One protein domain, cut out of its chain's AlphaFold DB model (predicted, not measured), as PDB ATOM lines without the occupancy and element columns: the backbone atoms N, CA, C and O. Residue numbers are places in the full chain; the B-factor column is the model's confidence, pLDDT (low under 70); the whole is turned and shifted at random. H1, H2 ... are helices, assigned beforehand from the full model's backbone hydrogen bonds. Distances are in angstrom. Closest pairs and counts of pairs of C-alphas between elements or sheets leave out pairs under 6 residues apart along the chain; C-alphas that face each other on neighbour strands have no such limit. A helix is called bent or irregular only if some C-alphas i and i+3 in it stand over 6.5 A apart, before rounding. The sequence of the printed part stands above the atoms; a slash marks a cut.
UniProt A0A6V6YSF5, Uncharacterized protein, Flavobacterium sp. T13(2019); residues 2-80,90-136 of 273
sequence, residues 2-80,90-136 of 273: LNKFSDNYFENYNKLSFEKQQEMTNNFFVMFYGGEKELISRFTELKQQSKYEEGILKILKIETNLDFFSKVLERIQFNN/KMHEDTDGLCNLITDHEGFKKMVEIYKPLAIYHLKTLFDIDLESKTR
ATOM      1  N   LEU A   2     -96.079 -61.451  95.518       77.38
ATOM      2  CA  LEU A   2     -97.301 -61.352  94.730       77.38
ATOM      3  C   LEU A   2     -97.847 -59.922  94.662       77.38
ATOM      4  O   LEU A   2     -98.186 -59.496  93.575       77.38
ATOM      5  N   ASN A   3     -97.816 -59.136  95.749       80.19
ATOM      6  CA  ASN A   3     -98.284 -57.736  95.675       80.19
ATOM      7  C   ASN A   3     -97.489 -56.925  94.654       80.19
ATOM      8  O   ASN A   3     -98.072 -56.334  93.763       80.19
ATOM      9  N   LYS A   4     -96.153 -57.005  94.700       78.31
ATOM     10  CA  LYS A   4     -95.296 -56.365  93.688       78.31
ATOM     11  C   LYS A   4     -95.592 -56.853  92.268       78.31
ATOM     12  O   LYS A   4     -95.503 -56.070  91.332       78.31
ATOM     13  N   PHE A   5     -95.883 -58.144  92.099       82.81
ATOM     14  CA  PHE A   5     -96.284 -58.679  90.801       82.81
ATOM     15  C   PHE A   5     -97.614 -58.067  90.348       82.81
ATOM     16  O   PHE A   5     -97.682 -57.582  89.226       82.81
ATOM     17  N   SER A   6     -98.624 -58.037  91.218       83.50
ATOM     18  CA  SER A   6     -99.933 -57.438  90.950       83.50
ATOM     19  C   SER A   6     -99.831 -55.942  90.649       83.50
ATOM     20  O   SER A   6    -100.417 -55.484  89.674       83.50
ATOM     21  N   ASP A   7     -99.040 -55.189  91.413       84.19
ATOM     22  CA  ASP A   7     -98.804 -53.761  91.183       84.19
ATOM     23  C   ASP A   7     -98.206 -53.532  89.787       84.19
ATOM     24  O   ASP A   7     -98.757 -52.776  88.987       84.19
ATOM     25  N   ASN A   8     -97.134 -54.263  89.451       85.44
ATOM     26  CA  ASN A   8     -96.509 -54.191  88.129       85.44
ATOM     27  C   ASN A   8     -97.463 -54.655  87.014       85.44
ATOM     28  O   ASN A   8     -97.441 -54.109  85.913       85.44
ATOM     29  N   TYR A   9     -98.292 -55.666  87.288       89.44
ATOM     30  CA  TYR A   9     -99.293 -56.180  86.358       89.44
ATOM     31  C   TYR A   9    -100.297 -55.085  85.995       89.44
ATOM     32  O   TYR A   9    -100.483 -54.806  84.812       89.44
ATOM     33  N   PHE A  10    -100.908 -54.433  86.990       89.75
ATOM     34  CA  PHE A  10    -101.889 -53.375  86.748       89.75
ATOM     35  C   PHE A  10    -101.245 -52.140  86.119       89.75
ATOM     36  O   PHE A  10    -101.834 -51.536  85.224       89.75
ATOM     37  N   GLU A  11    -100.020 -51.792  86.520       91.06
ATOM     38  CA  GLU A  11     -99.270 -50.703  85.896       91.06
ATOM     39  C   GLU A  11     -99.040 -50.964  84.399       91.06
ATOM     40  O   GLU A  11     -99.277 -50.080  83.576       91.06
ATOM     41  N   ASN A  12     -98.618 -52.176  84.026       91.44
ATOM     42  CA  ASN A  12     -98.399 -52.537  82.626       91.44
ATOM     43  C   ASN A  12     -99.710 -52.684  81.849       91.44
ATOM     44  O   ASN A  12     -99.783 -52.246  80.706       91.44
ATOM     45  N   TYR A  13    -100.760 -53.220  82.474       92.94
ATOM     46  CA  TYR A  13    -102.083 -53.331  81.859       92.94
ATOM     47  C   TYR A  13    -102.662 -51.953  81.515       92.94
ATOM     48  O   TYR A  13    -103.158 -51.737  80.411       92.94
ATOM     49  N   ASN A  14    -102.519 -50.983  82.420       94.19
ATOM     50  CA  ASN A  14    -102.999 -49.616  82.214       94.19
ATOM     51  C   ASN A  14    -102.206 -48.839  81.148       94.19
ATOM     52  O   ASN A  14    -102.685 -47.812  80.673       94.19
ATOM     53  N   LYS A  15    -101.013 -49.311  80.758       95.00
ATOM     54  CA  LYS A  15    -100.224 -48.744  79.647       95.00
ATOM     55  C   LYS A  15    -100.646 -49.275  78.275       95.00
ATOM     56  O   LYS A  15    -100.231 -48.710  77.265       95.00
ATOM     57  N   LEU A  16    -101.411 -50.366  78.222       94.56
ATOM     58  CA  LEU A  16    -101.894 -50.934  76.967       94.56
ATOM     59  C   LEU A  16    -102.929 -50.021  76.301       94.56
ATOM     60  O   LEU A  16    -103.645 -49.279  76.975       94.56
ATOM     61  N   SER A  17    -103.046 -50.117  74.974       96.12
ATOM     62  CA  SER A  17    -104.170 -49.500  74.269       96.12
ATOM     63  C   SER A  17    -105.485 -50.169  74.672       96.12
ATOM     64  O   SER A  17    -105.508 -51.330  75.098       96.12
ATOM     65  N   PHE A  18    -106.592 -49.450  74.504       95.19
ATOM     66  CA  PHE A  18    -107.920 -49.978  74.800       95.19
ATOM     67  C   PHE A  18    -108.222 -51.253  73.998       95.19
ATOM     68  O   PHE A  18    -108.724 -52.227  74.550       95.19
ATOM     69  N   GLU A  19    -107.831 -51.295  72.722       96.12
ATOM     70  CA  GLU A  19    -108.004 -52.466  71.856       96.12
ATOM     71  C   GLU A  19    -107.260 -53.679  72.415       96.12
ATOM     72  O   GLU A  19    -107.781 -54.791  72.401       96.12
ATOM     73  N   LYS A  20    -106.055 -53.472  72.962       94.31
ATOM     74  CA  LYS A  20    -105.266 -54.561  73.538       94.31
ATOM     75  C   LYS A  20    -105.841 -55.039  74.872       94.31
ATOM     76  O   LYS A  20    -105.855 -56.239  75.126       94.31
ATOM     77  N   GLN A  21    -106.375 -54.139  75.695       93.94
ATOM     78  CA  GLN A  21    -107.116 -54.500  76.912       93.94
ATOM     79  C   GLN A  21    -108.375 -55.324  76.590       93.94
ATOM     80  O   GLN A  21    -108.656 -56.337  77.240       93.94
ATOM     81  N   GLN A  22    -109.110 -54.929  75.545       93.19
ATOM     82  CA  GLN A  22    -110.248 -55.692  75.036       93.19
ATOM     83  C   GLN A  22    -109.825 -57.057  74.495       93.19
ATOM     84  O   GLN A  22    -110.472 -58.052  74.806       93.19
ATOM     85  N   GLU A  23    -108.727 -57.131  73.738       93.94
ATOM     86  CA  GLU A  23    -108.172 -58.394  73.244       93.94
ATOM     87  C   GLU A  23    -107.852 -59.348  74.400       93.94
ATOM     88  O   GLU A  23    -108.239 -60.512  74.351       93.94
ATOM     89  N   MET A  24    -107.216 -58.863  75.472       94.00
ATOM     90  CA  MET A  24    -106.925 -59.692  76.647       94.00
ATOM     91  C   MET A  24    -108.204 -60.225  77.306       94.00
ATOM     92  O   MET A  24    -108.277 -61.404  77.652       94.00
ATOM     93  N   THR A  25    -109.226 -59.376  77.432       90.75
ATOM     94  CA  THR A  25    -110.536 -59.769  77.975       90.75
ATOM     95  C   THR A  25    -111.228 -60.798  77.077       90.75
ATOM     96  O   THR A  25    -111.769 -61.789  77.564       90.75
ATOM     97  N   ASN A  26    -111.174 -60.612  75.759       92.12
ATOM     98  CA  ASN A  26    -111.729 -61.559  74.796       92.12
ATOM     99  C   ASN A  26    -110.988 -62.893  74.845       92.12
ATOM    100  O   ASN A  26    -111.639 -63.929  74.898       92.12
ATOM    101  N   ASN A  27    -109.655 -62.887  74.904       93.81
ATOM    102  CA  ASN A  27    -108.849 -64.103  74.999       93.81
ATOM    103  C   ASN A  27    -109.173 -64.913  76.255       93.81
ATOM    104  O   ASN A  27    -109.266 -66.136  76.174       93.81
ATOM    105  N   PHE A  28    -109.418 -64.247  77.387       94.19
ATOM    106  CA  PHE A  28    -109.922 -64.909  78.587       94.19
ATOM    107  C   PHE A  28    -111.214 -65.689  78.302       94.19
ATOM    108  O   PHE A  28    -111.282 -66.890  78.569       94.19
ATOM    109  N   PHE A  29    -112.217 -65.038  77.709       94.44
ATOM    110  CA  PHE A  29    -113.485 -65.698  77.408       94.44
ATOM    111  C   PHE A  29    -113.354 -66.754  76.300       94.44
ATOM    112  O   PHE A  29    -113.953 -67.818  76.410       94.44
ATOM    113  N   VAL A  30    -112.539 -66.523  75.268       95.00
ATOM    114  CA  VAL A  30    -112.257 -67.511  74.214       95.00
ATOM    115  C   VAL A  30    -111.683 -68.784  74.831       95.00
ATOM    116  O   VAL A  30    -112.172 -69.871  74.537       95.00
ATOM    117  N   MET A  31    -110.696 -68.660  75.725       94.81
ATOM    118  CA  MET A  31    -110.138 -69.812  76.436       94.81
ATOM    119  C   MET A  31    -111.196 -70.492  77.313       94.81
ATOM    120  O   MET A  31    -111.317 -71.712  77.275       94.81
ATOM    121  N   PHE A  32    -111.988 -69.719  78.064       95.50
ATOM    122  CA  PHE A  32    -113.014 -70.248  78.969       95.50
ATOM    123  C   PHE A  32    -114.125 -71.029  78.249       95.50
ATOM    124  O   PHE A  32    -114.525 -72.100  78.707       95.50
ATOM    125  N   TYR A  33    -114.617 -70.526  77.113       95.44
ATOM    126  CA  TYR A  33    -115.680 -71.181  76.342       95.44
ATOM    127  C   TYR A  33    -115.168 -72.216  75.332       95.44
ATOM    128  O   TYR A  33    -115.977 -72.925  74.739       95.44
ATOM    129  N   GLY A  34    -113.848 -72.352  75.172       92.25
ATOM    130  CA  GLY A  34    -113.225 -73.367  74.317       92.25
ATOM    131  C   GLY A  34    -112.985 -72.939  72.866       92.25
ATOM    132  O   GLY A  34    -112.525 -73.758  72.074       92.25
ATOM    133  N   GLY A  35    -113.245 -71.677  72.519       94.38
ATOM    134  CA  GLY A  35    -112.999 -71.134  71.185       94.38
ATOM    135  C   GLY A  35    -113.822 -69.887  70.857       94.38
ATOM    136  O   GLY A  35    -114.765 -69.514  71.557       94.38
ATOM    137  N   GLU A  36    -113.451 -69.210  69.765       94.69
ATOM    138  CA  GLU A  36    -114.154 -68.009  69.291       94.69
ATOM    139  C   GLU A  36    -115.589 -68.313  68.846       94.69
ATOM    140  O   GLU A  36    -116.497 -67.519  69.093       94.69
ATOM    141  N   LYS A  37    -115.817 -69.467  68.205       96.31
ATOM    142  CA  LYS A  37    -117.149 -69.853  67.716       96.31
ATOM    143  C   LYS A  37    -118.106 -70.087  68.881       96.31
ATOM    144  O   LYS A  37    -119.235 -69.601  68.862       96.31
ATOM    145  N   GLU A  38    -117.631 -70.794  69.897       96.06
ATOM    146  CA  GLU A  38    -118.343 -71.119  71.124       96.06
ATOM    147  C   GLU A  38    -118.655 -69.844  71.912       96.06
ATOM    148  O   GLU A  38    -119.795 -69.641  72.332       96.06
ATOM    149  N   LEU A  39    -117.682 -68.930  72.016       94.94
ATOM    150  CA  LEU A  39    -117.869 -67.618  72.632       94.94
ATOM    151  C   LEU A  39    -118.954 -66.791  71.927       94.94
ATOM    152  O   LEU A  39    -119.850 -66.250  72.576       94.94
ATOM    153  N   ILE A  40    -118.892 -66.688  70.596       94.94
ATOM    154  CA  ILE A  40    -119.869 -65.923  69.806       94.94
ATOM    155  C   ILE A  40    -121.268 -66.530  69.945       94.94
ATOM    156  O   ILE A  40    -122.242 -65.789  70.123       94.94
ATOM    157  N   SER A  41    -121.374 -67.865  69.902       96.00
ATOM    158  CA  SER A  41    -122.639 -68.571  70.128       96.00
ATOM    159  C   SER A  41    -123.202 -68.232  71.505       96.00
ATOM    160  O   SER A  41    -124.339 -67.765  71.606       96.00
ATOM    161  N   ARG A  42    -122.377 -68.342  72.555       94.94
ATOM    162  CA  ARG A  42    -122.804 -68.045  73.922       94.94
ATOM    163  C   ARG A  42    -123.244 -66.594  74.081       94.94
ATOM    164  O   ARG A  42    -124.313 -66.340  74.625       94.94
ATOM    165  N   PHE A  43    -122.490 -65.624  73.567       92.50
ATOM    166  CA  PHE A  43    -122.902 -64.219  73.637       92.50
ATOM    167  C   PHE A  43    -124.207 -63.941  72.893       92.50
ATOM    168  O   PHE A  43    -124.995 -63.101  73.330       92.50
ATOM    169  N   THR A  44    -124.447 -64.632  71.779       93.69
ATOM    170  CA  THR A  44    -125.702 -64.506  71.030       93.69
ATOM    171  C   THR A  44    -126.878 -65.019  71.859       93.69
ATOM    172  O   THR A  44    -127.891 -64.329  71.957       93.69
ATOM    173  N   GLU A  45    -126.724 -66.163  72.531       94.94
ATOM    174  CA  GLU A  45    -127.723 -66.696  73.467       94.94
ATOM    175  C   GLU A  45    -127.968 -65.745  74.648       94.94
ATOM    176  O   GLU A  45    -129.114 -65.435  74.969       94.94
ATOM    177  N   LEU A  46    -126.907 -65.224  75.269       94.44
ATOM    178  CA  LEU A  46    -127.016 -64.315  76.416       94.44
ATOM    179  C   LEU A  46    -127.760 -63.021  76.058       94.44
ATOM    180  O   LEU A  46    -128.589 -62.551  76.838       94.44
ATOM    181  N   LYS A  47    -127.527 -62.477  74.857       92.44
ATOM    182  CA  LYS A  47    -128.254 -61.305  74.335       92.44
ATOM    183  C   LYS A  47    -129.736 -61.584  74.071       92.44
ATOM    184  O   LYS A  47    -130.540 -60.656  74.101       92.44
ATOM    185  N   GLN A  48    -130.112 -62.838  73.809       91.38
ATOM    186  CA  GLN A  48    -131.519 -63.238  73.695       91.38
ATOM    187  C   GLN A  48    -132.170 -63.407  75.076       91.38
ATOM    188  O   GLN A  48    -133.341 -63.068  75.244       91.38
ATOM    189  N   GLN A  49    -131.414 -63.896  76.064       88.75
ATOM    190  CA  GLN A  49    -131.885 -64.142  77.433       88.75
ATOM    191  C   GLN A  49    -132.011 -62.862  78.274       88.75
ATOM    192  O   GLN A  49    -132.912 -62.760  79.106       88.75
ATOM    193  N   SER A  50    -131.139 -61.874  78.060       86.69
ATOM    194  CA  SER A  50    -131.145 -60.600  78.780       86.69
ATOM    195  C   SER A  50    -131.016 -59.427  77.817       86.69
ATOM    196  O   SER A  50    -130.054 -59.327  77.060       86.69
ATOM    197  N   LYS A  51    -131.953 -58.477  77.911       78.75
ATOM    198  CA  LYS A  51    -131.909 -57.213  77.154       78.75
ATOM    199  C   LYS A  51    -130.937 -56.187  77.741       78.75
ATOM    200  O   LYS A  51    -130.695 -55.163  77.111       78.75
ATOM    201  N   TYR A  52    -130.410 -56.441  78.940       88.31
ATOM    202  CA  TYR A  52    -129.550 -55.514  79.669       88.31
ATOM    203  C   TYR A  52    -128.167 -56.123  79.891       88.31
ATOM    204  O   TYR A  52    -128.048 -57.279  80.310       88.31
ATOM    205  N   GLU A  53    -127.132 -55.318  79.659       87.44
ATOM    206  CA  GLU A  53    -125.724 -55.688  79.852       87.44
ATOM    207  C   GLU A  53    -125.444 -56.178  81.276       87.44
ATOM    208  O   GLU A  53    -124.725 -57.156  81.464       87.44
ATOM    209  N   GLU A  54    -126.082 -55.574  82.283       90.88
ATOM    210  CA  GLU A  54    -125.935 -55.988  83.680       90.88
ATOM    211  C   GLU A  54    -126.391 -57.441  83.908       90.88
ATOM    212  O   GLU A  54    -125.767 -58.181  84.669       90.88
ATOM    213  N   GLY A  55    -127.457 -57.875  83.228       92.25
ATOM    214  CA  GLY A  55    -127.930 -59.258  83.308       92.25
ATOM    215  C   GLY A  55    -126.964 -60.238  82.643       92.25
ATOM    216  O   GLY A  55    -126.706 -61.305  83.194       92.25
ATOM    217  N   ILE A  56    -126.359 -59.846  81.516       92.75
ATOM    218  CA  ILE A  56    -125.316 -60.638  80.848       92.75
ATOM    219  C   ILE A  56    -124.104 -60.779  81.774       92.75
ATOM    220  O   ILE A  56    -123.633 -61.889  82.004       92.75
ATOM    221  N   LEU A  57    -123.645 -59.677  82.374       90.94
ATOM    222  CA  LEU A  57    -122.510 -59.686  83.295       90.94
ATOM    223  C   LEU A  57    -122.756 -60.593  84.507       90.94
ATOM    224  O   LEU A  57    -121.856 -61.328  84.905       90.94
ATOM    225  N   LYS A  58    -123.966 -60.580  85.082       92.81
ATOM    226  CA  LYS A  58    -124.329 -61.478  86.193       92.81
ATOM    227  C   LYS A  58    -124.198 -62.950  85.804       92.81
ATOM    228  O   LYS A  58    -123.657 -63.724  86.585       92.81
ATOM    229  N   ILE A  59    -124.634 -63.324  84.600       94.56
ATOM    230  CA  ILE A  59    -124.508 -64.704  84.113       94.56
ATOM    231  C   ILE A  59    -123.033 -65.073  83.917       94.56
ATOM    232  O   ILE A  59    -122.598 -66.109  84.412       94.56
ATOM    233  N   LEU A  60    -122.238 -64.201  83.287       93.56
ATOM    234  CA  LEU A  60    -120.802 -64.441  83.103       93.56
ATOM    235  C   LEU A  60    -120.072 -64.613  84.439       93.56
ATOM    236  O   LEU A  60    -119.208 -65.478  84.555       93.56
ATOM    237  N   LYS A  61    -120.419 -63.819  85.461       93.69
ATOM    238  CA  LYS A  61    -119.840 -63.947  86.807       93.69
ATOM    239  C   LYS A  61    -120.110 -65.310  87.436       93.69
ATOM    240  O   LYS A  61    -119.208 -65.855  88.066       93.69
ATOM    241  N   ILE A  62    -121.324 -65.834  87.255       94.88
ATOM    242  CA  ILE A  62    -121.720 -67.162  87.732       94.88
ATOM    243  C   ILE A  62    -120.907 -68.233  87.001       94.88
ATOM    244  O   ILE A  62    -120.183 -68.995  87.630       94.88
ATOM    245  N   GLU A  63    -120.942 -68.237  85.668       95.31
ATOM    246  CA  GLU A  63    -120.240 -69.249  84.864       95.31
ATOM    247  C   GLU A  63    -118.732 -69.247  85.145       95.31
ATOM    248  O   GLU A  63    -118.115 -70.285  85.360       95.31
ATOM    249  N   THR A  64    -118.114 -68.071  85.225       94.06
ATOM    250  CA  THR A  64    -116.665 -67.952  85.459       94.06
ATOM    251  C   THR A  64    -116.267 -68.037  86.931       94.06
ATOM    252  O   THR A  64    -115.077 -67.996  87.239       94.06
ATOM    253  N   ASN A  65    -117.225 -68.157  87.857       95.44
ATOM    254  CA  ASN A  65    -116.987 -68.094  89.301       95.44
ATOM    255  C   ASN A  65    -116.172 -66.848  89.711       95.44
ATOM    256  O   ASN A  65    -115.294 -66.915  90.577       95.44
ATOM    257  N   LEU A  66    -116.429 -65.701  89.074       91.19
ATOM    258  CA  LEU A  66    -115.590 -64.507  89.218       91.19
ATOM    259  C   LEU A  66    -115.486 -64.043  90.675       91.19
ATOM    260  O   LEU A  66    -114.412 -63.629  91.109       91.19
ATOM    261  N   ASP A  67    -116.577 -64.124  91.437       91.69
ATOM    262  CA  ASP A  67    -116.602 -63.685  92.834       91.69
ATOM    263  C   ASP A  67    -115.748 -64.607  93.729       91.69
ATOM    264  O   ASP A  67    -115.006 -64.114  94.582       91.69
ATOM    265  N   PHE A  68    -115.750 -65.924  93.477       93.44
ATOM    266  CA  PHE A  68    -114.835 -66.871  94.126       93.44
ATOM    267  C   PHE A  68    -113.373 -66.504  93.842       93.44
ATOM    268  O   PHE A  68    -112.588 -66.312  94.773       93.44
ATOM    269  N   PHE A  69    -113.003 -66.351  92.565       89.88
ATOM    270  CA  PHE A  69    -111.619 -66.044  92.190       89.88
ATOM    271  C   PHE A  69    -111.178 -64.670  92.691       89.88
ATOM    272  O   PHE A  69    -110.046 -64.527  93.149       89.88
ATOM    273  N   SER A  70    -112.073 -63.681  92.688       88.94
ATOM    274  CA  SER A  70    -111.814 -62.364  93.276       88.94
ATOM    275  C   SER A  70    -111.529 -62.486  94.771       88.94
ATOM    276  O   SER A  70    -110.541 -61.932  95.252       88.94
ATOM    277  N   LYS A  71    -112.311 -63.291  95.505       89.81
ATOM    278  CA  LYS A  71    -112.083 -63.511  96.938       89.81
ATOM    279  C   LYS A  71    -110.781 -64.249  97.225       89.81
ATOM    280  O   LYS A  71    -110.103 -63.928  98.200       89.81
ATOM    281  N   VAL A  72    -110.408 -65.212  96.385       88.62
ATOM    282  CA  VAL A  72    -109.100 -65.876  96.467       88.62
ATOM    283  C   VAL A  72    -107.979 -64.865  96.220       88.62
ATOM    284  O   VAL A  72    -107.059 -64.786  97.032       88.62
ATOM    285  N   LEU A  73    -108.079 -64.050  95.164       84.94
ATOM    286  CA  LEU A  73    -107.094 -63.023  94.803       84.94
ATOM    287  C   LEU A  73    -106.901 -61.968  95.900       84.94
ATOM    288  O   LEU A  73    -105.767 -61.579  96.171       84.94
ATOM    289  N   GLU A  74    -107.979 -61.544  96.566       84.56
ATOM    290  CA  GLU A  74    -107.916 -60.661  97.739       84.56
ATOM    291  C   GLU A  74    -107.098 -61.272  98.882       84.56
ATOM    292  O   GLU A  74    -106.377 -60.560  99.581       84.56
ATOM    293  N   ARG A  75    -107.194 -62.591  99.084       84.44
ATOM    294  CA  ARG A  75    -106.520 -63.283 100.189       84.44
ATOM    295  C   ARG A  75    -105.061 -63.573  99.899       84.44
ATOM    296  O   ARG A  75    -104.242 -63.445 100.801       84.44
ATOM    297  N   ILE A  76    -104.713 -63.927  98.663       82.12
ATOM    298  CA  ILE A  76    -103.341 -64.319  98.301       82.12
ATOM    299  C   ILE A  76    -102.380 -63.129  98.125       82.12
ATOM    300  O   ILE A  76    -101.317 -63.265  97.531       82.12
ATOM    301  N   GLN A  77    -102.689 -61.962  98.688       80.88
ATOM    302  CA  GLN A  77    -101.823 -60.786  98.655       80.88
ATOM    303  C   GLN A  77    -100.677 -60.878  99.670       80.88
ATOM    304  O   GLN A  77    -100.824 -60.490 100.828       80.88
ATOM    305  N   PHE A  78     -99.513 -61.377  99.235       86.69
ATOM    306  CA  PHE A  78     -98.333 -61.506 100.094       86.69
ATOM    307  C   PHE A  78     -97.048 -60.881  99.529       86.69
ATOM    308  O   PHE A  78     -96.703 -60.915  98.334       86.69
ATOM    309  N   ASN A  79     -96.252 -60.342 100.445       85.00
ATOM    310  CA  ASN A  79     -94.966 -59.714 100.202       85.00
ATOM    311  C   ASN A  79     -93.785 -60.670 100.361       85.00
ATOM    312  O   ASN A  79     -92.769 -60.470  99.689       85.00
ATOM    313  N   ASN A  80     -93.937 -61.702 101.180       90.25
ATOM    314  CA  ASN A  80     -92.861 -62.561 101.660       90.25
ATOM    315  C   ASN A  80     -93.395 -63.959 102.048       90.25
ATOM    316  O   ASN A  80     -94.608 -64.167 102.061       90.25
ATOM    317  N   LYS A  90    -104.751 -69.350 107.323       84.25
ATOM    318  CA  LYS A  90    -106.076 -68.711 107.410       84.25
ATOM    319  C   LYS A  90    -107.037 -69.154 106.306       84.25
ATOM    320  O   LYS A  90    -108.238 -69.244 106.525       84.25
ATOM    321  N   MET A  91    -106.531 -69.378 105.092       84.81
ATOM    322  CA  MET A  91    -107.355 -69.877 103.990       84.81
ATOM    323  C   MET A  91    -107.827 -71.305 104.246       84.81
ATOM    324  O   MET A  91    -108.957 -71.616 103.892       84.81
ATOM    325  N   HIS A  92    -106.995 -72.138 104.877       82.56
ATOM    326  CA  HIS A  92    -107.380 -73.487 105.268       82.56
ATOM    327  C   HIS A  92    -108.526 -73.476 106.290       82.56
ATOM    328  O   HIS A  92    -109.505 -74.199 106.116       82.56
ATOM    329  N   GLU A  93    -108.462 -72.591 107.288       84.00
ATOM    330  CA  GLU A  93    -109.524 -72.417 108.293       84.00
ATOM    331  C   GLU A  93    -110.863 -71.953 107.695       84.00
ATOM    332  O   GLU A  93    -111.919 -72.321 108.198       84.00
ATOM    333  N   ASP A  94    -110.836 -71.173 106.610       86.62
ATOM    334  CA  ASP A  94    -112.034 -70.643 105.939       86.62
ATOM    335  C   ASP A  94    -112.308 -71.316 104.583       86.62
ATOM    336  O   ASP A  94    -112.816 -70.702 103.638       86.62
ATOM    337  N   THR A  95    -111.934 -72.593 104.466       86.38
ATOM    338  CA  THR A  95    -112.150 -73.375 103.242       86.38
ATOM    339  C   THR A  95    -113.637 -73.440 102.895       86.38
ATOM    340  O   THR A  95    -114.009 -73.159 101.758       86.38
ATOM    341  N   ASP A  96    -114.496 -73.721 103.877       88.06
ATOM    342  CA  ASP A  96    -115.943 -73.838 103.661       88.06
ATOM    343  C   ASP A  96    -116.557 -72.519 103.171       88.06
ATOM    344  O   ASP A  96    -117.361 -72.508 102.236       88.06
ATOM    345  N   GLY A  97    -116.137 -71.384 103.743       89.00
ATOM    346  CA  GLY A  97    -116.590 -70.059 103.323       89.00
ATOM    347  C   GLY A  97    -116.195 -69.728 101.883       89.00
ATOM    348  O   GLY A  97    -116.992 -69.141 101.151       89.00
ATOM    349  N   LEU A  98    -115.001 -70.143 101.449       87.56
ATOM    350  CA  LEU A  98    -114.569 -70.013 100.055       87.56
ATOM    351  C   LEU A  98    -115.335 -70.961  99.128       87.56
ATOM    352  O   LEU A  98    -115.805 -70.526  98.080       87.56
ATOM    353  N   CYS A  99    -115.505 -72.228  99.505       89.69
ATOM    354  CA  CYS A  99    -116.231 -73.209  98.697       89.69
ATOM    355  C   CYS A  99    -117.693 -72.806  98.462       89.69
ATOM    356  O   CYS A  99    -118.208 -73.025  97.369       89.69
ATOM    357  N   ASN A 100    -118.330 -72.135  99.425       92.31
ATOM    358  CA  ASN A 100    -119.692 -71.608  99.282       92.31
ATOM    359  C   ASN A 100    -119.834 -70.498  98.221       92.31
ATOM    360  O   ASN A 100    -120.954 -70.171  97.834       92.31
ATOM    361  N   LEU A 101    -118.729 -69.909  97.747       92.25
ATOM    362  CA  LEU A 101    -118.733 -68.925  96.656       92.25
ATOM    363  C   LEU A 101    -118.653 -69.571  95.266       92.25
ATOM    364  O   LEU A 101    -118.760 -68.863  94.263       92.25
ATOM    365  N   ILE A 102    -118.443 -70.888  95.185       94.69
ATOM    366  CA  ILE A 102    -118.458 -71.614  93.914       94.69
ATOM    367  C   ILE A 102    -119.912 -71.696  93.443       94.69
ATOM    368  O   ILE A 102    -120.773 -72.257  94.115       94.69
ATOM    369  N   THR A 103    -120.177 -71.109  92.282       94.88
ATOM    370  CA  THR A 103    -121.519 -70.976  91.696       94.88
ATOM    371  C   THR A 103    -121.734 -71.911  90.507       94.88
ATOM    372  O   THR A 103    -122.870 -72.302  90.248       94.88
ATOM    373  N   ASP A 104    -120.659 -72.327  89.833       95.44
ATOM    374  CA  ASP A 104    -120.683 -73.329  88.764       95.44
ATOM    375  C   ASP A 104    -119.441 -74.229  88.846       95.44
ATOM    376  O   ASP A 104    -118.318 -73.781  88.616       95.44
ATOM    377  N   HIS A 105    -119.622 -75.514  89.154       93.69
ATOM    378  CA  HIS A 105    -118.509 -76.459  89.279       93.69
ATOM    379  C   HIS A 105    -117.786 -76.729  87.955       93.69
ATOM    380  O   HIS A 105    -116.562 -76.892  87.953       93.69
ATOM    381  N   GLU A 106    -118.510 -76.773  86.834       94.44
ATOM    382  CA  GLU A 106    -117.889 -77.018  85.529       94.44
ATOM    383  C   GLU A 106    -117.137 -75.768  85.064       94.44
ATOM    384  O   GLU A 106    -115.993 -75.849  84.619       94.44
ATOM    385  N   GLY A 107    -117.735 -74.593  85.262       93.62
ATOM    386  CA  GLY A 107    -117.065 -73.310  85.088       93.62
ATOM    387  C   GLY A 107    -115.803 -73.166  85.943       93.62
ATOM    388  O   GLY A 107    -114.754 -72.750  85.447       93.62
ATOM    389  N   PHE A 108    -115.845 -73.590  87.208       94.62
ATOM    390  CA  PHE A 108    -114.675 -73.592  88.085       94.62
ATOM    391  C   PHE A 108    -113.558 -74.484  87.530       94.62
ATOM    392  O   PHE A 108    -112.400 -74.064  87.463       94.62
ATOM    393  N   LYS A 109    -113.899 -75.693  87.074       93.69
ATOM    394  CA  LYS A 109    -112.942 -76.615  86.456       93.69
ATOM    395  C   LYS A 109    -112.295 -76.005  85.208       93.69
ATOM    396  O   LYS A 109    -111.068 -75.997  85.114       93.69
ATOM    397  N   LYS A 110    -113.090 -75.414  84.309       94.12
ATOM    398  CA  LYS A 110    -112.585 -74.705  83.120       94.12
ATOM    399  C   LYS A 110    -111.632 -73.573  83.493       94.12
ATOM    400  O   LYS A 110    -110.562 -73.457  82.908       94.12
ATOM    401  N   MET A 111    -111.973 -72.773  84.503       92.88
ATOM    402  CA  MET A 111    -111.095 -71.706  84.999       92.88
ATOM    403  C   MET A 111    -109.733 -72.232  85.461       92.88
ATOM    404  O   MET A 111    -108.698 -71.650  85.131       92.88
ATOM    405  N   VAL A 112    -109.719 -73.344  86.200       91.06
ATOM    406  CA  VAL A 112    -108.477 -73.993  86.645       91.06
ATOM    407  C   VAL A 112    -107.655 -74.488  85.450       91.06
ATOM    408  O   VAL A 112    -106.436 -74.308  85.432       91.06
ATOM    409  N   GLU A 113    -108.304 -75.055  84.430       92.44
ATOM    410  CA  GLU A 113    -107.648 -75.540  83.208       92.44
ATOM    411  C   GLU A 113    -107.009 -74.402  82.393       92.44
ATOM    412  O   GLU A 113    -105.877 -74.541  81.917       92.44
ATOM    413  N   ILE A 114    -107.680 -73.250  82.278       93.62
ATOM    414  CA  ILE A 114    -107.186 -72.117  81.477       93.62
ATOM    415  C   ILE A 114    -106.222 -71.198  82.234       93.62
ATOM    416  O   ILE A 114    -105.554 -70.376  81.610       93.62
ATOM    417  N   TYR A 115    -106.104 -71.321  83.560       88.94
ATOM    418  CA  TYR A 115    -105.288 -70.405  84.364       88.94
ATOM    419  C   TYR A 115    -103.829 -70.346  83.893       88.94
ATOM    420  O   TYR A 115    -103.253 -69.268  83.747       88.94
ATOM    421  N   LYS A 116    -103.220 -71.507  83.621       88.50
ATOM    422  CA  LYS A 116    -101.824 -71.588  83.170       88.50
ATOM    423  C   LYS A 116    -101.602 -70.944  81.792       88.50
ATOM    424  O   LYS A 116    -100.710 -70.097  81.704       88.50
ATOM    425  N   PRO A 117    -102.333 -71.310  80.719       91.19
ATOM    426  CA  PRO A 117    -102.162 -70.654  79.423       91.19
ATOM    427  C   PRO A 117    -102.496 -69.156  79.478       91.19
ATOM    428  O   PRO A 117    -101.761 -68.360  78.893       91.19
ATOM    429  N   LEU A 118    -103.507 -68.752  80.254       90.56
ATOM    430  CA  LEU A 118    -103.830 -67.341  80.473       90.56
ATOM    431  C   LEU A 118    -102.666 -66.586  81.135       90.56
ATOM    432  O   LEU A 118    -102.281 -65.511  80.681       90.56
ATOM    433  N   ALA A 119    -102.052 -67.172  82.166       88.44
ATOM    434  CA  ALA A 119    -100.890 -66.591  82.832       88.44
ATOM    435  C   ALA A 119     -99.691 -66.440  81.879       88.44
ATOM    436  O   ALA A 119     -99.026 -65.406  81.901       88.44
ATOM    437  N   ILE A 120     -99.427 -67.428  81.016       88.94
ATOM    438  CA  ILE A 120     -98.363 -67.346  79.997       88.94
ATOM    439  C   ILE A 120     -98.651 -66.213  79.006       88.94
ATOM    440  O   ILE A 120     -97.772 -65.390  78.742       88.94
ATOM    441  N   TYR A 121     -99.887 -66.117  78.512       91.62
ATOM    442  CA  TYR A 121    -100.305 -65.037  77.620       91.62
ATOM    443  C   TYR A 121    -100.149 -63.654  78.276       91.62
ATOM    444  O   TYR A 121     -99.654 -62.716  77.645       91.62
ATOM    445  N   HIS A 122    -100.495 -63.525  79.560       91.31
ATOM    446  CA  HIS A 122    -100.305 -62.287  80.322       91.31
ATOM    447  C   HIS A 122     -98.824 -61.939  80.496       91.31
ATOM    448  O   HIS A 122     -98.456 -60.778  80.334       91.31
ATOM    449  N   LEU A 123     -97.963 -62.919  80.784       89.69
ATOM    450  CA  LEU A 123     -96.516 -62.701  80.887       89.69
ATOM    451  C   LEU A 123     -95.921 -62.194  79.569       89.69
ATOM    452  O   LEU A 123     -95.164 -61.223  79.570       89.69
ATOM    453  N   LYS A 124     -96.327 -62.788  78.446       90.88
ATOM    454  CA  LYS A 124     -95.916 -62.357  77.108       90.88
ATOM    455  C   LYS A 124     -96.401 -60.942  76.803       90.88
ATOM    456  O   LYS A 124     -95.616 -60.098  76.393       90.88
ATOM    457  N   THR A 125     -97.673 -60.656  77.069       91.06
ATOM    458  CA  THR A 125     -98.306 -59.383  76.691       91.06
ATOM    459  C   THR A 125     -97.883 -58.209  77.577       91.06
ATOM    460  O   THR A 125     -97.667 -57.112  77.075       91.06
ATOM    461  N   LEU A 126     -97.775 -58.419  78.890       91.31
ATOM    462  CA  LEU A 126     -97.547 -57.341  79.859       91.31
ATOM    463  C   LEU A 126     -96.084 -57.172  80.255       91.31
ATOM    464  O   LEU A 126     -95.707 -56.108  80.741       91.31
ATOM    465  N   PHE A 127     -95.274 -58.218  80.107       88.12
ATOM    466  CA  PHE A 127     -93.887 -58.217  80.565       88.12
ATOM    467  C   PHE A 127     -92.885 -58.550  79.459       88.12
ATOM    468  O   PHE A 127     -91.693 -58.579  79.752       88.12
ATOM    469  N   ASP A 128     -93.349 -58.782  78.223       87.19
ATOM    470  CA  ASP A 128     -92.516 -59.214  77.091       87.19
ATOM    471  C   ASP A 128     -91.709 -60.485  77.423       87.19
ATOM    472  O   ASP A 128     -90.523 -60.628  77.117       87.19
ATOM    473  N   ILE A 129     -92.346 -61.412  78.150       87.44
ATOM    474  CA  ILE A 129     -91.739 -62.674  78.580       87.44
ATOM    475  C   ILE A 129     -92.418 -63.830  77.865       87.44
ATOM    476  O   ILE A 129     -93.517 -64.253  78.225       87.44
ATOM    477  N   ASP A 130     -91.719 -64.367  76.869       86.50
ATOM    478  CA  ASP A 130     -92.153 -65.561  76.160       86.50
ATOM    479  C   ASP A 130     -91.621 -66.832  76.840       86.50
ATOM    480  O   ASP A 130     -90.415 -67.106  76.850       86.50
ATOM    481  N   LEU A 131     -92.542 -67.591  77.436       84.81
ATOM    482  CA  LEU A 131     -92.263 -68.884  78.062       84.81
ATOM    483  C   LEU A 131     -92.553 -70.066  77.131       84.81
ATOM    484  O   LEU A 131     -92.226 -71.205  77.475       84.81
ATOM    485  N   GLU A 132     -93.159 -69.830  75.967       82.06
ATOM    486  CA  GLU A 132     -93.424 -70.886  74.997       82.06
ATOM    487  C   GLU A 132     -92.078 -71.460  74.536       82.06
ATOM    488  O   GLU A 132     -91.130 -70.726  74.261       82.06
ATOM    489  N   SER A 133     -91.964 -72.792  74.499       79.94
ATOM    490  CA  SER A 133     -90.733 -73.543  74.171       79.94
ATOM    491  C   SER A 133     -89.548 -73.426  75.148       79.94
ATOM    492  O   SER A 133     -88.480 -73.960  74.857       79.94
ATOM    493  N   LYS A 134     -89.709 -72.784  76.314       83.62
ATOM    494  CA  LYS A 134     -88.631 -72.665  77.309       83.62
ATOM    495  C   LYS A 134     -88.568 -73.863  78.250       83.62
ATOM    496  O   LYS A 134     -89.585 -74.386  78.703       83.62
ATOM    497  N   THR A 135     -87.350 -74.259  78.608       87.25
ATOM    498  CA  THR A 135     -87.097 -75.191  79.712       87.25
ATOM    499  C   THR A 135     -87.501 -74.568  81.055       87.25
ATOM    500  O   THR A 135     -87.724 -73.357  81.178       87.25
ATOM    501  N   ARG A 136     -87.583 -75.398  82.103       76.31
ATOM    502  CA  ARG A 136     -87.880 -74.936  83.466       76.31
ATOM    503  C   ARG A 136     -86.839 -73.920  83.947       76.31
ATOM    504  O   ARG A 136     -87.202 -72.926  84.572       76.31
TER     505      ARG A 136
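This is residues 2 to 80 and 90 to 136 of the 273 residues of an uncharacterized protein of Flavobacterium sp. T13(2019) (UniProt A0A6V6YSF5). Five helices, H1 to H5, follow one another round an open, winding path with few contacts between them, and the long bent helix H8 runs back across it, from the corner between H4 and H5, past the end of H2, to H1. The two short helices H6 and H7 lie along one side of H5, at the edge of the model farthest from the mean of the C-alphas, with H7 packed on H5. The printed part has 126 residues, with eight named helices in the order H1 to H8 and no named strand; the class is all helix. It is only just compact, close to loose, with a radius of gyration of the C-alphas of 16.3 A and spans of 45 by 40 by 28 A.

H1 is residues 2 to 14, 18.1 A long, and begins at C-alpha 2 at (-97.301, -61.352, 94.730). H2 is residues 18 to 33, 22.6 A long; H3 is residues 36 to 49, 19.9 A; H4 is residues 53 to 63, 15.5 A; H5 is residues 66 to 75, 14.3 A. H6 is residues 90 to 93 and H7 is residues 95 to 99. H8, residues 105 to 127, was assigned as one helix by its hydrogen bonds, but it is bent: C-alphas 113 and 116 are 7.0 A apart. Its arms are H8a, residues 105 to 113, 12.5 A, and H8b, residues 116 to 127, 15.8 A, which ends at C-alpha 127 at (-93.887, -58.217, 80.565).

H1 touches H8b, with Asn 12 and Leu 126 the closest C-alphas at 5.6 A, at a steep tilt of 63 degrees. H2 and H8b are close but not clearly touching, at a shallow tilt of 10 degrees, opposite ways; their closest C-alphas, Phe 28 and Leu 118, are 6.8 A apart. H2 and H8a only just touch, with 3 pairs of C-alphas within 8 A, the closest being Phe 32 and Lys 110 at 6.1 A. H2 and H3 touch only at the corner, about perpendicular at 90 degrees, with C-alphas 30 and 36 closest at 5.3 A. H4 is close but not clearly touching to H3, where the C-alphas of Leu 46 and Ile 56 are closest at 6.0 A, and to H8a, where those of Glu 63 and Gly 107 are closest at 5.2 A. H5 touches H7, with the C-alphas of Phe 68 and Leu 98 closest at 6.7 A. H6 and H7 meet only through their link. Every O i to N i+4 pair is within hydrogen-bond range in H1, H2, H3, H4, H5, H7, H8a and H8b; H6 is too short for such a pair.

The two C-alphas farthest apart, those of Lys 51 and Thr 135, are 48.4 A apart. Residues 81 to 89 are cut out, and C-alphas 80 and 90 are 15.7 A apart across the cut. The links printed whole are tight. The mean pLDDT of the printed part is 90.3, and no printed residue is under 70.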